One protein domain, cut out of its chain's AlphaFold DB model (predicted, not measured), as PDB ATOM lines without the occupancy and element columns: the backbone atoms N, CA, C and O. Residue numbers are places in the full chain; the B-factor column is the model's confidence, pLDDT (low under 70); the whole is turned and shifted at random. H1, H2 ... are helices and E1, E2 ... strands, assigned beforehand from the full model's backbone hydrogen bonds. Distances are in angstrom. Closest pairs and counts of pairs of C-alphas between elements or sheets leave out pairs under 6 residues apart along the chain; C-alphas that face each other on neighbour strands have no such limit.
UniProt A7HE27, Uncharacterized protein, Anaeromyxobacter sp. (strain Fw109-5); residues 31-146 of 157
ATOM      1  N   GLU A  31     224.198 178.921 136.817       85.50
ATOM      2  CA  GLU A  31     224.847 179.241 135.549       85.50
ATOM      3  C   GLU A  31     223.874 179.081 134.376       85.50
ATOM      4  O   GLU A  31     222.787 178.509 134.497       85.50
ATOM      5  N   THR A  32     224.273 179.573 133.204       85.12
ATOM      6  CA  THR A  32     223.556 179.292 131.959       85.12
ATOM      7  C   THR A  32     223.802 177.852 131.524       85.12
ATOM      8  O   THR A  32     224.913 177.323 131.612       85.12
ATOM      9  N   VAL A  33     222.758 177.208 131.009       85.44
ATOM     10  CA  VAL A  33     222.875 175.879 130.407       85.44
ATOM     11  C   VAL A  33     223.893 175.867 129.260       85.44
ATOM     12  O   VAL A  33     223.931 176.772 128.428       85.44
ATOM     13  N   ALA A  34     224.700 174.807 129.177       83.44
ATOM     14  CA  ALA A  34     225.749 174.696 128.165       83.44
ATOM     15  C   ALA A  34     225.229 174.758 126.716       83.44
ATOM     16  O   ALA A  34     225.897 175.296 125.830       83.44
ATOM     17  N   LYS A  35     224.044 174.196 126.453       87.69
ATOM     18  CA  LYS A  35     223.370 174.283 125.154       87.69
ATOM     19  C   LYS A  35     221.852 174.184 125.313       87.69
ATOM     20  O   LYS A  35     221.341 173.422 126.130       87.69
ATOM     21  N   VAL A  36     221.146 174.901 124.446       89.31
ATOM     22  CA  VAL A  36     219.705 174.765 124.208       89.31
ATOM     23  C   VAL A  36     219.530 174.145 122.825       89.31
ATOM     24  O   VAL A  36     220.169 174.581 121.870       89.31
ATOM     25  N   ASP A  37     218.739 173.081 122.725       90.38
ATOM     26  CA  ASP A  37     218.523 172.356 121.469       90.38
ATOM     27  C   ASP A  37     217.311 172.879 120.703       90.38
ATOM     28  O   ASP A  37     217.384 173.104 119.498       90.38
ATOM     29  N   ALA A  38     216.196 173.058 121.413       90.38
ATOM     30  CA  ALA A  38     214.931 173.461 120.824       90.38
ATOM     31  C   ALA A  38     214.003 174.085 121.868       90.38
ATOM     32  O   ALA A  38     214.088 173.785 123.060       90.38
ATOM     33  N   VAL A  39     213.067 174.895 121.384       93.75
ATOM     34  CA  VAL A  39     211.974 175.500 122.154       93.75
ATOM     35  C   VAL A  39     210.670 175.095 121.479       93.75
ATOM     36  O   VAL A  39     210.602 175.062 120.247       93.75
ATOM     37  N   GLU A  40     209.649 174.737 122.252       94.50
ATOM     38  CA  GLU A  40     208.332 174.455 121.692       94.50
ATOM     39  C   GLU A  40     207.688 175.706 121.102       94.50
ATOM     40  O   GLU A  40     207.790 176.813 121.632       94.50
ATOM     41  N   SER A  41     206.970 175.503 120.005       94.56
ATOM     42  CA  SER A  41     206.009 176.467 119.504       94.56
ATOM     43  C   SER A  41     204.630 176.122 120.050       94.56
ATOM     44  O   SER A  41     204.188 174.974 119.956       94.56
ATOM     45  N   CYS A  42     203.934 177.115 120.588       95.25
ATOM     46  CA  CYS A  42     202.639 176.957 121.227       95.25
ATOM     47  C   CYS A  42     201.574 177.837 120.572       95.25
ATOM     48  O   CYS A  42     201.833 178.968 120.174       95.25
ATOM     49  N   THR A  43     200.343 177.340 120.500       95.88
ATOM     50  CA  THR A  43     199.137 178.135 120.247       95.88
ATOM     51  C   THR A  43     198.293 178.128 121.507       95.88
ATOM     52  O   THR A  43     198.092 177.059 122.076       95.88
ATOM     53  N   VAL A  44     197.835 179.292 121.967       96.38
ATOM     54  CA  VAL A  44     197.118 179.437 123.243       96.38
ATOM     55  C   VAL A  44     196.099 180.569 123.210       96.38
ATOM     56  O   VAL A  44     196.236 181.535 122.459       96.38
ATOM     57  N   ALA A  45     195.091 180.471 124.076       95.50
ATOM     58  CA  ALA A  45     194.117 181.538 124.265       95.50
ATOM     59  C   ALA A  45     194.748 182.792 124.917       95.50
ATOM     60  O   ALA A  45     195.644 182.661 125.757       95.50
ATOM     61  N   PRO A  46     194.255 184.004 124.596       94.88
ATOM     62  CA  PRO A  46     194.738 185.236 125.217       94.88
ATOM     63  C   PRO A  46     194.637 185.214 126.745       94.88
ATOM     64  O   PRO A  46     193.596 184.864 127.302       94.88
ATOM     65  N   GLY A  47     195.709 185.621 127.429       92.88
ATOM     66  CA  GLY A  47     195.772 185.680 128.893       92.88
ATOM     67  C   GLY A  47     195.926 184.334 129.615       92.88
ATOM     68  O   GLY A  47     195.991 184.335 130.847       92.88
ATOM     69  N   ALA A  48     195.973 183.210 128.894       94.00
ATOM     70  CA  ALA A  48     196.195 181.890 129.479       94.00
ATOM     71  C   ALA A  48     197.669 181.674 129.859       94.00
ATOM     72  O   ALA A  48     198.566 182.242 129.243       94.00
ATOM     73  N   THR A  49     197.927 180.815 130.845       94.25
ATOM     74  CA  THR A  49     199.279 180.315 131.140       94.25
ATOM     75  C   THR A  49     199.480 178.971 130.452       94.25
ATOM     76  O   THR A  49     198.590 178.119 130.490       94.25
ATOM     77  N   VAL A  50     200.640 178.781 129.832       95.12
ATOM     78  CA  VAL A  50     201.040 177.547 129.154       95.12
ATOM     79  C   VAL A  50     202.429 177.132 129.605       95.12
ATOM     80  O   VAL A  50     203.281 177.983 129.830       95.12
ATOM     81  N   ASN A  51     202.654 175.829 129.730       96.12
ATOM     82  CA  ASN A  51     203.993 175.303 129.948       96.12
ATOM     83  C   ASN A  51     204.617 175.038 128.576       96.12
ATOM     84  O   ASN A  51     204.085 174.244 127.802       96.12
ATOM     85  N   VAL A  52     205.666 175.789 128.253       95.38
ATOM     86  CA  VAL A  52     206.439 175.648 127.020       95.38
ATOM     87  C   VAL A  52     207.624 174.742 127.316       95.38
ATOM     88  O   VAL A  52     208.447 175.075 128.172       95.38
ATOM     89  N   GLY A  53     207.755 173.637 126.587       95.06
ATOM     90  CA  GLY A  53     208.934 172.790 126.687       95.06
ATOM     91  C   GLY A  53     210.181 173.443 126.075       95.06
ATOM     92  O   GLY A  53     210.177 173.922 124.940       95.06
ATOM     93  N   VAL A  54     211.300 173.392 126.789       93.44
ATOM     94  CA  VAL A  54     212.632 173.773 126.307       93.44
ATOM     95  C   VAL A  54     213.563 172.574 126.447       93.44
ATOM     96  O   VAL A  54     213.774 172.048 127.538       93.44
ATOM     97  N   ARG A  55     214.142 172.106 125.338       93.00
ATOM     98  CA  ARG A  55     215.120 171.010 125.363       93.00
ATOM     99  C   ARG A  55     216.491 171.556 125.689       93.00
ATOM    100  O   ARG A  55     217.104 172.263 124.889       93.00
ATOM    101  N   LEU A  56     216.971 171.175 126.859       91.44
ATOM    102  CA  LEU A  56     218.273 171.551 127.370       91.44
ATOM    103  C   LEU A  56     219.287 170.437 127.133       91.44
ATOM    104  O   LEU A  56     218.969 169.252 127.241       91.44
ATOM    105  N   CYS A  57     220.524 170.825 126.845       91.25
ATOM    106  CA  CYS A  57     221.673 169.934 126.836       91.25
ATOM    107  C   CYS A  57     222.674 170.458 127.874       91.25
ATOM    108  O   CYS A  57     223.556 171.244 127.527       91.25
ATOM    109  N   PRO A  58     222.508 170.102 129.157       89.75
ATOM    110  CA  PRO A  58     223.494 170.418 130.178       89.75
ATOM    111  C   PRO A  58     224.774 169.594 129.976       89.75
ATOM    112  O   PRO A  58     224.773 168.538 129.330       89.75
ATOM    113  N   THR A  59     225.878 170.069 130.543       89.56
ATOM    114  CA  THR A  59     227.067 169.240 130.790       89.56
ATOM    115  C   THR A  59     226.883 168.371 132.037       89.56
ATOM    116  O   THR A  59     225.913 168.514 132.775       89.56
ATOM    117  N   CYS A  60     227.811 167.444 132.291       85.94
ATOM    118  CA  CYS A  60     227.672 166.479 133.388       85.94
ATOM    119  C   CYS A  60     227.616 167.118 134.789       85.94
ATOM    120  O   CYS A  60     227.040 166.537 135.704       85.94
ATOM    121  N   ASN A  61     228.224 168.295 134.949       86.81
ATOM    122  CA  ASN A  61     228.287 169.046 136.198       86.81
ATOM    123  C   ASN A  61     227.086 169.986 136.392       86.81
ATOM    124  O   ASN A  61     226.983 170.611 137.442       86.81
ATOM    125  N   GLN A  62     226.204 170.099 135.392       88.94
ATOM    126  CA  GLN A  62     225.030 170.967 135.408       88.94
ATOM    127  C   GLN A  62     223.771 170.157 135.743       88.94
ATOM    128  O   GLN A  62     223.417 169.201 135.051       88.94
ATOM    129  N   THR A  63     223.073 170.548 136.807       86.75
ATOM    130  CA  THR A  63     221.862 169.878 137.308       86.75
ATOM    131  C   THR A  63     220.789 170.899 137.700       86.75
ATOM    132  O   THR A  63     220.988 172.094 137.522       86.75
ATOM    133  N   GLY A  64     219.618 170.444 138.165       84.62
ATOM    134  CA  GLY A  64     218.625 171.340 138.775       84.62
ATOM    135  C   GLY A  64     218.122 172.462 137.860       84.62
ATOM    136  O   GLY A  64     218.060 173.606 138.290       84.62
ATOM    137  N   ALA A  65     217.799 172.156 136.599       89.12
ATOM    138  CA  ALA A  65     217.399 173.182 135.640       89.12
ATOM    139  C   ALA A  65     216.124 173.933 136.077       89.12
ATOM    140  O   ALA A  65     215.131 173.316 136.466       89.12
ATOM    141  N   GLN A  66     216.156 175.258 135.972       91.19
ATOM    142  CA  GLN A  66     215.061 176.183 136.261       91.19
ATOM    143  C   GLN A  66     214.841 177.101 135.061       91.19
ATOM    144  O   GLN A  66     215.748 177.285 134.256       91.19
ATOM    145  N   CYS A  67     213.641 177.658 134.916       91.12
ATOM    146  CA  CYS A  67     213.319 178.586 133.836       91.12
ATOM    147  C   CYS A  67     212.721 179.862 134.414       91.12
ATOM    148  O   CYS A  67     211.653 179.804 135.027       91.12
ATOM    149  N   ASP A  68     213.406 180.983 134.211       90.75
ATOM    150  CA  ASP A  68     212.837 182.308 134.433       90.75
ATOM    151  C   ASP A  68     212.205 182.815 133.127       90.75
ATOM    152  O   ASP A  68     212.623 182.430 132.031       90.75
ATOM    153  N   VAL A  69     211.135 183.599 133.236       92.00
ATOM    154  CA  VAL A  69     210.364 184.076 132.084       92.00
ATOM    155  C   VAL A  69     210.163 185.573 132.233       92.00
ATOM    156  O   VAL A  69     209.458 186.009 133.143       92.00
ATOM    157  N   ASP A  70     210.709 186.339 131.292       90.38
ATOM    158  CA  ASP A  70     210.474 187.775 131.187       90.38
ATOM    159  C   ASP A  70     209.487 188.071 130.048       90.38
ATOM    160  O   ASP A  70     209.797 187.993 128.854       90.38
ATOM    161  N   ASP A  71     208.258 188.416 130.429       85.12
ATOM    162  CA  ASP A  71     207.181 188.822 129.530       85.12
ATOM    163  C   ASP A  71     207.025 190.352 129.423       85.12
ATOM    164  O   ASP A  71     206.138 190.839 128.712       85.12
ATOM    165  N   SER A  72     207.913 191.131 130.056       85.88
ATOM    166  CA  SER A  72     207.843 192.601 130.104       85.88
ATOM    167  C   SER A  72     207.877 193.240 128.711       85.88
ATOM    168  O   SER A  72     207.232 194.265 128.469       85.88
ATOM    169  N   ALA A  73     208.605 192.626 127.774       79.75
ATOM    170  CA  ALA A  73     208.756 193.104 126.402       79.75
ATOM    171  C   ALA A  73     207.666 192.599 125.437       79.75
ATOM    172  O   ALA A  73     207.585 193.085 124.303       79.75
ATOM    173  N   ALA A  74     206.783 191.690 125.870       74.31
ATOM    174  CA  ALA A  74     205.855 190.995 124.978       74.31
ATOM    175  C   ALA A  74     204.968 191.957 124.183       74.31
ATOM    176  O   ALA A  74     204.851 191.842 122.965       74.31
ATOM    177  N   LEU A  75     204.384 192.962 124.839       77.81
ATOM    178  CA  LEU A  75     203.480 193.913 124.182       77.81
ATOM    179  C   LEU A  75     204.204 194.967 123.329       77.81
ATOM    180  O   LEU A  75     203.628 195.456 122.360       77.81
ATOM    181  N   ALA A  76     205.437 195.333 123.685       81.50
ATOM    182  CA  ALA A  76     206.178 196.403 123.015       81.50
ATOM    183  C   ALA A  76     207.015 195.897 121.831       81.50
ATOM    184  O   ALA A  76     207.204 196.621 120.853       81.50
ATOM    185  N   SER A  77     207.518 194.666 121.918       81.69
ATOM    186  CA  SER A  77     208.515 194.125 120.991       81.69
ATOM    187  C   SER A  77     208.162 192.746 120.438       81.69
ATOM    188  O   SER A  77     208.954 192.189 119.688       81.69
ATOM    189  N   GLN A  78     206.971 192.222 120.751       90.94
ATOM    190  CA  GLN A  78     206.467 190.933 120.260       90.94
ATOM    191  C   GLN A  78     207.375 189.737 120.578       90.94
ATOM    192  O   GLN A  78     207.374 188.759 119.840       90.94
ATOM    193  N   TYR A  79     208.105 189.770 121.693       91.94
ATOM    194  CA  TYR A  79     208.861 188.612 122.164       91.94
ATOM    195  C   TYR A  79     208.724 188.409 123.672       91.94
ATOM    196  O   TYR A  79     208.477 189.355 124.418       91.94
ATOM    197  N   ILE A  80     208.885 187.164 124.101       93.06
ATOM    198  CA  ILE A  80     208.970 186.748 125.501       93.06
ATOM    199  C   ILE A  80     210.318 186.065 125.665       93.06
ATOM    200  O   ILE A  80     210.665 185.178 124.880       93.06
ATOM    201  N   GLN A  81     211.074 186.492 126.666       93.06
ATOM    202  CA  GLN A  81     212.378 185.930 126.958       93.06
ATOM    203  C   GLN A  81     212.241 184.770 127.948       93.06
ATOM    204  O   GLN A  81     211.483 184.832 128.914       93.06
ATOM    205  N   LEU A  82     212.951 183.687 127.651       92.19
ATOM    206  CA  LEU A  82     213.047 182.482 128.458       92.19
ATOM    207  C   LEU A  82     214.506 182.315 128.876       92.19
ATOM    208  O   LEU A  82     215.377 182.146 128.021       92.19
ATOM    209  N   ASP A  83     214.760 182.296 130.176       90.00
ATOM    210  CA  ASP A  83     216.102 182.206 130.742       90.00
ATOM    211  C   ASP A  83     216.255 180.890 131.519       90.00
ATOM    212  O   ASP A  83     216.078 180.837 132.742       90.00
ATOM    213  N   PRO A  84     216.556 179.777 130.820       90.25
ATOM    214  CA  PRO A  84     216.863 178.524 131.472       90.25
ATOM    215  C   PRO A  84     218.223 178.616 132.166       90.25
ATOM    216  O   PRO A  84     219.260 178.887 131.552       90.25
ATOM    217  N   THR A  85     218.223 178.319 133.453       89.62
ATOM    218  CA  THR A  85     219.406 178.292 134.304       89.62
ATOM    219  C   THR A  85     219.582 176.915 134.924       89.62
ATOM    220  O   THR A  85     218.649 176.117 134.989       89.62
ATOM    221  N   VAL A  86     220.805 176.595 135.325       89.94
ATOM    222  CA  VAL A  86     221.180 175.305 135.911       89.94
ATOM    223  C   VAL A  86     222.123 175.528 137.080       89.94
ATOM    224  O   VAL A  86     222.828 176.527 137.140       89.94
ATOM    225  N   GLU A  87     222.168 174.580 137.999       89.25
ATOM    226  CA  GLU A  87     223.107 174.557 139.111       89.25
ATOM    227  C   GLU A  87     224.379 173.797 138.715       89.25
ATOM    228  O   GLU A  87     224.303 172.644 138.278       89.25
ATOM    229  N   ALA A  88     225.549 174.417 138.890       86.19
ATOM    230  CA  ALA A  88     226.852 173.827 138.582       86.19
ATOM    231  C   ALA A  88     227.687 173.629 139.857       86.19
ATOM    232  O   ALA A  88     228.364 174.535 140.330       86.19
ATOM    233  N   CYS A  89     227.621 172.439 140.458       78.62
ATOM    234  CA  CYS A  89     228.267 172.157 141.751       78.62
ATOM    235  C   CYS A  89     229.756 171.807 141.647       78.62
ATOM    236  O   CYS A  89     230.490 171.893 142.630       78.62
ATOM    237  N   GLU A  90     230.177 171.353 140.470       81.25
ATOM    238  CA  GLU A  90     231.533 170.896 140.193       81.25
ATOM    239  C   GLU A  90     232.077 171.599 138.953       81.25
ATOM    240  O   GLU A  90     231.316 172.019 138.077       81.25
ATOM    241  N   ASP A  91     233.399 171.693 138.844       77.94
ATOM    242  CA  ASP A  91     234.039 172.177 137.626       77.94
ATOM    243  C   ASP A  91     233.781 171.205 136.468       77.94
ATOM    244  O   ASP A  91     233.993 170.004 136.596       77.94
ATOM    245  N   VAL A  92     233.437 171.716 135.281       77.06
ATOM    246  CA  VAL A  92     233.217 170.887 134.074       77.06
ATOM    247  C   VAL A  92     234.438 170.030 133.690       77.06
ATOM    248  O   VAL A  92     234.321 169.065 132.938       77.06
ATOM    249  N   SER A  93     235.623 170.355 134.215       78.25
ATOM    250  CA  SER A  93     236.848 169.569 134.043       78.25
ATOM    251  C   SER A  93     236.815 168.216 134.768       78.25
ATOM    252  O   SER A  93     237.564 167.318 134.381       78.25
ATOM    253  N   SER A  94     235.934 168.034 135.763       79.94
ATOM    254  CA  SER A  94     235.676 166.737 136.404       79.94
ATOM    255  C   SER A  94     234.863 165.797 135.507       79.94
ATOM    256  O   SER A  94     234.870 164.578 135.709       79.94
ATOM    257  N   CYS A  95     234.208 166.329 134.466       79.62
ATOM    258  CA  CYS A  95     233.428 165.534 133.531       79.62
ATOM    259  C   CYS A  95     234.319 164.615 132.702       79.62
ATOM    260  O   CYS A  95     235.090 165.055 131.850       79.62
ATOM    261  N   SER A  96     234.108 163.304 132.843       78.94
ATOM    262  CA  SER A  96     234.718 162.302 131.955       78.94
ATOM    263  C   SER A  96     234.313 162.503 130.487       78.94
ATOM    264  O   SER A  96     234.985 162.031 129.572       78.94
ATOM    265  N   THR A  97     233.207 163.208 130.244       74.56
ATOM    266  CA  THR A  97     232.758 163.640 128.921       74.56
ATOM    267  C   THR A  97     232.142 165.038 129.057       74.56
ATOM    268  O   THR A  97     230.982 165.147 129.449       74.56
ATOM    269  N   PRO A  98     232.887 166.121 128.769       75.56
ATOM    270  CA  PRO A  98     232.395 167.498 128.913       75.56
ATOM    271  C   PRO A  98     231.412 167.899 127.800       75.56
ATOM    272  O   PRO A  98     231.005 169.053 127.705       75.56
ATOM    273  N   THR A  99     231.052 166.970 126.914       84.56
ATOM    274  CA  THR A  99     230.116 167.218 125.823       84.56
ATOM    275  C   THR A  99     228.690 167.354 126.369       84.56
ATOM    276  O   THR A  99     228.237 166.453 127.076       84.56
ATOM    277  N   PRO A 100     227.961 168.427 126.017       86.31
ATOM    278  CA  PRO A 100     226.561 168.584 126.391       86.31
ATOM    279  C   PRO A 100     225.689 167.436 125.866       86.31
ATOM    280  O   PRO A 100     225.754 167.102 124.680       86.31
ATOM    281  N   LEU A 101     224.845 166.861 126.726       87.31
ATOM    282  CA  LEU A 101     223.922 165.779 126.364       87.31
ATOM    283  C   LEU A 101     222.480 166.256 126.505       87.31
ATOM    284  O   LEU A 101     222.046 166.642 127.587       87.31
ATOM    285  N   CYS A 102     221.738 166.232 125.400       87.62
ATOM    286  CA  CYS A 102     220.369 166.731 125.374       87.62
ATOM    287  C   CYS A 102     219.430 165.791 126.127       87.62
ATOM    288  O   CYS A 102     219.400 164.584 125.877       87.62
ATOM    289  N   GLN A 103     218.667 166.359 127.055       84.06
ATOM    290  CA  GLN A 103     217.719 165.615 127.868       84.06
ATOM    291  C   GLN A 103     216.534 165.150 127.018       84.06
ATOM    292  O   GLN A 103     216.068 165.847 126.117       84.06
ATOM    293  N   SER A 104     216.033 163.947 127.312       79.75
ATOM    294  CA  SER A 104     214.851 163.398 126.638       79.75
ATOM    295  C   SER A 104     213.556 164.073 127.087       79.75
ATOM    296  O   SER A 104     212.617 164.168 126.301       79.75
ATOM    297  N   ALA A 105     213.502 164.514 128.346       88.19
ATOM    298  CA  ALA A 105     212.407 165.306 128.886       88.19
ATOM    299  C   ALA A 105     212.774 166.796 128.795       88.19
ATOM    300  O   ALA A 105     213.891 167.150 129.182       88.19
ATOM    301  N   PRO A 106     211.885 167.655 128.273       92.56
ATOM    302  CA  PRO A 106     212.127 169.089 128.244       92.56
ATOM    303  C   PRO A 106     211.971 169.720 129.635       92.56
ATOM    304  O   PRO A 106     211.286 169.187 130.508       92.56
ATOM    305  N   LEU A 107     212.608 170.876 129.820       93.69
ATOM    306  CA  LEU A 107     212.318 171.791 130.915       93.69
ATOM    307  C   LEU A 107     211.036 172.560 130.586       93.69
ATOM    308  O   LEU A 107     210.932 173.149 129.516       93.69
ATOM    309  N   GLU A 108     210.083 172.582 131.507       95.56
ATOM    310  CA  GLU A 108     208.812 173.284 131.327       95.56
ATOM    311  C   GLU A 108     208.914 174.731 131.837       95.56
ATOM    312  O   GLU A 108     209.103 174.960 133.033       95.56
ATOM    313  N   CYS A 109     208.762 175.709 130.942       94.44
ATOM    314  CA  CYS A 109     208.714 177.135 131.266       94.44
ATOM    315  C   CYS A 109     207.258 177.617 131.311       94.44
ATOM    316  O   CYS A 109     206.548 177.544 130.306       94.44
ATOM    317  N   ALA A 110     206.799 178.131 132.453       95.75
ATOM    318  CA  ALA A 110     205.436 178.643 132.598       95.75
ATOM    319  C   ALA A 110     205.313 180.044 131.975       95.75
ATOM    320  O   ALA A 110     205.625 181.052 132.604       95.75
ATOM    321  N   VAL A 111     204.831 180.111 130.737       95.19
ATOM    322  CA  VAL A 111     204.680 181.350 129.973       95.19
ATOM    323  C   VAL A 111     203.251 181.860 130.062       95.19
ATOM    324  O   VAL A 111     202.288 181.125 129.827       95.19
ATOM    325  N   ARG A 112     203.090 183.151 130.364       94.75
ATOM    326  CA  ARG A 112     201.789 183.816 130.321       94.75
ATOM    327  C   ARG A 112     201.559 184.446 128.952       94.75
ATOM    328  O   ARG A 112     202.281 185.340 128.529       94.75
ATOM    329  N   ALA A 113     200.510 184.003 128.270       93.44
ATOM    330  CA  ALA A 113     200.112 184.551 126.986       93.44
ATOM    331  C   ALA A 113     199.644 186.008 127.130       93.44
ATOM    332  O   ALA A 113     198.790 186.296 127.982       93.44
ATOM    333  N   PRO A 114     200.116 186.924 126.270       93.50
ATOM    334  CA  PRO A 114     199.564 188.268 126.171       93.50
ATOM    335  C   PRO A 114     198.044 188.262 125.956       93.50
ATOM    336  O   PRO A 114     197.463 187.329 125.401       93.50
ATOM    337  N   SER A 115     197.367 189.318 126.406       92.44
ATOM    338  CA  SER A 115     195.926 189.491 126.158       92.44
ATOM    339  C   SER A 115     195.625 189.915 124.720       92.44
ATOM    340  O   SER A 115     194.499 189.752 124.248       92.44
ATOM    341  N   GLN A 116     196.616 190.472 124.029       93.75
ATOM    342  CA  GLN A 116     196.507 190.859 122.635       93.75
ATOM    343  C   GLN A 116     196.770 189.637 121.738       93.75
ATOM    344  O   GLN A 116     197.787 188.968 121.905       93.75
ATOM    345  N   PRO A 117     195.875 189.322 120.785       94.06
ATOM    346  CA  PRO A 117     196.137 188.289 119.792       94.06
ATOM    347  C   PRO A 117     197.313 188.663 118.889       94.06
ATOM    348  O   PRO A 117     197.460 189.823 118.498       94.06
ATOM    349  N   GLY A 118     198.113 187.671 118.514       93.75
ATOM    350  CA  GLY A 118     199.308 187.871 117.703       93.75
ATOM    351  C   GLY A 118     200.260 186.687 117.779       93.75
ATOM    352  O   GLY A 118     200.009 185.723 118.499       93.75
ATOM    353  N   THR A 119     201.354 186.764 117.033       94.88
ATOM    354  CA  THR A 119     202.476 185.835 117.174       94.88
ATOM    355  C   THR A 119     203.581 186.555 117.924       94.88
ATOM    356  O   THR A 119     203.921 187.680 117.568       94.88
ATOM    357  N   TYR A 120     204.102 185.902 118.955       95.06
ATOM    358  CA  TYR A 120     205.196 186.382 119.781       95.06
ATOM    359  C   TYR A 120     206.366 185.414 119.642       95.06
ATOM    360  O   TYR A 120     206.161 184.198 119.664       95.06
ATOM    361  N   ASP A 121     207.579 185.930 119.510       94.69
ATOM    362  CA  ASP A 121     208.774 185.097 119.487       94.69
ATOM    363  C   ASP A 121     209.125 184.668 120.915       94.69
ATOM    364  O   ASP A 121     209.159 185.481 121.837       94.69
ATOM    365  N   LEU A 122     209.361 183.375 121.115       94.31
ATOM    366  CA  LEU A 122     209.891 182.852 122.370       94.31
ATOM    367  C   LEU A 122     211.400 182.770 122.221       94.31
ATOM    368  O   LEU A 122     211.898 181.910 121.494       94.31
ATOM    369  N   LEU A 123     212.124 183.677 122.863       93.12
ATOM    370  CA  LEU A 123     213.566 183.806 122.706       93.12
ATOM    371  C   LEU A 123     214.264 183.211 123.920       93.12
ATOM    372  O   LEU A 123     213.986 183.608 125.045       93.12
ATOM    373  N   VAL A 124     215.181 182.275 123.693       91.44
ATOM    374  CA  VAL A 124     216.049 181.768 124.757       91.44
ATOM    375  C   VAL A 124     217.404 182.433 124.648       91.44
ATOM    376  O   VAL A 124     218.090 182.256 123.636       91.44
ATOM    377  N   TYR A 125     217.795 183.156 125.689       83.62
ATOM    378  CA  TYR A 125     219.073 183.849 125.748       83.62
ATOM    379  C   TYR A 125     220.081 183.122 126.626       83.62
ATOM    380  O   TYR A 125     219.767 182.290 127.476       83.62
ATOM    381  N   ASP A 126     221.344 183.428 126.370       76.69
ATOM    382  CA  ASP A 126     222.422 183.114 127.278       76.69
ATOM    383  C   ASP A 126     222.487 184.168 128.386       76.69
ATOM    384  O   ASP A 126     222.840 185.315 128.118       76.69
ATOM    385  N   ALA A 127     222.183 183.782 129.626       66.69
ATOM    386  CA  ALA A 127     222.098 184.731 130.737       66.69
ATOM    387  C   ALA A 127     223.423 185.465 131.051       66.69
ATOM    388  O   ALA A 127     223.401 186.483 131.739       66.69
ATOM    389  N   GLN A 128     224.578 184.981 130.570       66.94
ATOM    390  CA  GLN A 128     225.869 185.650 130.779       66.94
ATOM    391  C   GLN A 128     226.307 186.542 129.616       66.94
ATOM    392  O   GLN A 128     226.993 187.541 129.833       66.94
ATOM    393  N   THR A 129     225.957 186.179 128.383       75.94
ATOM    394  CA  THR A 129     226.444 186.851 127.166       75.94
ATOM    395  C   THR A 129     225.366 187.598 126.392       75.94
ATOM    396  O   THR A 129     225.700 188.263 125.411       75.94
ATOM    397  N   ASP A 130     224.103 187.496 126.813       75.62
ATOM    398  CA  ASP A 130     222.936 188.089 126.149       75.62
ATOM    399  C   ASP A 130     222.826 187.678 124.665       75.62
ATOM    400  O   ASP A 130     222.347 188.403 123.793       75.62
ATOM    401  N   GLN A 131     223.328 186.483 124.341       83.38
ATOM    402  CA  GLN A 131     223.284 185.931 122.990       83.38
ATOM    403  C   GLN A 131     222.066 185.032 122.820       83.38
ATOM    404  O   GLN A 131     221.832 184.135 123.631       83.38
ATOM    405  N   LEU A 132     221.332 185.215 121.723       86.25
ATOM    406  CA  LEU A 132     220.221 184.338 121.363       86.25
ATOM    407  C   LEU A 132     220.734 182.910 121.108       86.25
ATOM    408  O   LEU A 132     221.577 182.685 120.238       86.25
ATOM    409  N   ARG A 133     220.206 181.938 121.857       86.00
ATOM    410  CA  ARG A 133     220.562 180.512 121.772       86.00
ATOM    411  C   ARG A 133     219.579 179.712 120.930       86.00
ATOM    412  O   ARG A 133     219.997 178.851 120.162       86.00
ATOM    413  N   SER A 134     218.285 179.970 121.089       88.44
ATOM    414  CA  SER A 134     217.216 179.263 120.382       88.44
ATOM    415  C   SER A 134     215.956 180.119 120.331       88.44
ATOM    416  O   SER A 134     215.807 181.061 121.107       88.44
ATOM    417  N   MET A 135     215.041 179.771 119.428       92.00
ATOM    418  CA  MET A 135     213.770 180.464 119.263       92.00
ATOM    419  C   MET A 135     212.622 179.476 119.040       92.00
ATOM    420  O   MET A 135     212.778 178.491 118.317       92.00
ATOM    421  N   GLY A 136     211.482 179.762 119.659       91.69
ATOM    422  CA  GLY A 136     210.178 179.161 119.389       91.69
ATOM    423  C   GLY A 136     209.153 180.252 119.085       91.69
ATOM    424  O   GLY A 136     209.498 181.427 118.965       91.69
ATOM    425  N   THR A 137     207.880 179.885 118.977       94.19
ATOM    426  CA  THR A 137     206.807 180.856 118.715       94.19
ATOM    427  C   THR A 137     205.607 180.624 119.616       94.19
ATOM    428  O   THR A 137     205.180 179.495 119.825       94.19
ATOM    429  N   LEU A 138     205.018 181.704 120.117       95.06
ATOM    430  CA  LEU A 138     203.759 181.698 120.843       95.06
ATOM    431  C   LEU A 138     202.694 182.409 120.011       95.06
ATOM    432  O   LEU A 138     202.675 183.634 119.900       95.06
ATOM    433  N   THR A 139     201.781 181.645 119.428       95.88
ATOM    434  CA  THR A 139     200.610 182.181 118.739       95.88
ATOM    435  C   THR A 139     199.461 182.340 119.727       95.88
ATOM    436  O   THR A 139     198.908 181.371 120.243       95.88
ATOM    437  N   VAL A 140     199.068 183.582 119.969       95.31
ATOM    438  CA  VAL A 140     197.923 183.937 120.799       95.31
ATOM    439  C   VAL A 140     196.695 184.089 119.910       95.31
ATOM    440  O   VAL A 140     196.557 185.067 119.171       95.31
ATOM    441  N   ALA A 141     195.791 183.116 119.981       94.06
ATOM    442  CA  ALA A 141     194.569 183.067 119.185       94.06
ATOM    443  C   ALA A 141     193.435 182.386 119.962       94.06
ATOM    444  O   ALA A 141     193.664 181.606 120.882       94.06
ATOM    445  N   SER A 142     192.182 182.661 119.596       89.75
ATOM    446  CA  SER A 142     191.053 181.908 120.141       89.75
ATOM    447  C   SER A 142     191.072 180.473 119.608       89.75
ATOM    448  O   SER A 142     191.128 180.255 118.400       89.75
ATOM    449  N   GLY A 143     190.991 179.484 120.498       84.75
ATOM    450  CA  GLY A 143     190.982 178.081 120.091       84.75
ATOM    451  C   GLY A 143     191.567 177.134 121.136       84.75
ATOM    452  O   GLY A 143     191.802 177.543 122.276       84.75
ATOM    453  N   PRO A 144     191.762 175.857 120.764       84.44
ATOM    454  CA  PRO A 144     192.433 174.887 121.615       84.44
ATOM    455  C   PRO A 144     193.913 175.243 121.778       84.44
ATOM    456  O   PRO A 144     194.563 175.671 120.825       84.44
ATOM    457  N   SER A 145     194.440 175.020 122.982       91.38
ATOM    458  CA  SER A 145     195.868 175.170 123.238       91.38
ATOM    459  C   SER A 145     196.643 173.944 122.750       91.38
ATOM    460  O   SER A 145     196.214 172.812 122.977       91.38
ATOM    461  N   SER A 146     197.798 174.154 122.124       93.81
ATOM    462  CA  SER A 146     198.701 173.078 121.695       93.81
ATOM    463  C   SER A 146     200.144 173.555 121.678       93.81
ATOM    464  O   SER A 146     200.394 174.640 121.164       93.81
TER     465      SER A 146
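AT A GLANCE: This is residues 31 to 146 of the 157 residues of an uncharacterized protein of Anaeromyxobacter sp. (strain Fw109-5) (UniProt A7HE27). One sheet of seven strands folds back on itself into an elongated sandwich, curled like part of a barrel: E3, E4 and E6 face E1, E2 and E5, with E7 as the hinge. The edge strands E3 and E5 come near each other on the side away from the hinge, and the tiny helix H1 grazes the sheet. The 116 printed residues, mostly strand by class, run E1 E2 E3 H1 E4 E5 E6 E7; the mixed sheet's order is E3 E4 E6 E7 E1 E2 E5. The whole is compact, with a radius of gyration of the C-alphas of 15.0 A and spans of 49 by 26 by 17 A.

IN THESE COORDINATES: E1, residues 35 to 44, starts at C-alpha 35 (223.370, 174.283, 125.154) and is 26.8 A long. E2, 49 to 57, measures 25.1 A; E3, 62 to 70, 22.6 A; H1, 74 to 77, 5.7 A; E4, 79 to 88, 28.5 A; E5, 107 to 112, 16.0 A; E6, 118 to 125, 21.7 A. E7, 132 to 140, measures 22.3 A and ends at C-alpha 140 (197.923, 183.937, 120.799).

HOW THE PARTS SIT: E7 is parallel to E1 (N 42 and O 137, 2.8 A) and forms an antiparallel hairpin with E6 (N 120 and O 138, 2.8 A). E6 is parallel to E4 (N 80 and O 121, 2.8 A), and E4 antiparallel to E3 (N 66 and O 85, 2.8 A), which bends by 55 degrees at residue 65. E1 and E2 form an antiparallel hairpin (N 37 and O 55, 2.8 A); E2 is antiparallel to E5 (N 52 and O 109, 2.8 A). The closest C-alphas of E3 and E5, Cys 67 and Cys 109, are 5.5 A apart. H1 is too short for any O i to N i+4 pair; its one O i to N i+3 pair is not within range.

THE WHOLE: The farthest C-alphas, of Ser 94 and Ser 142, are 49.9 A apart. The printed part has no cut; the E4 to E5 link, 18 residues, is long. Residues 127 to 128 have pLDDT under 70.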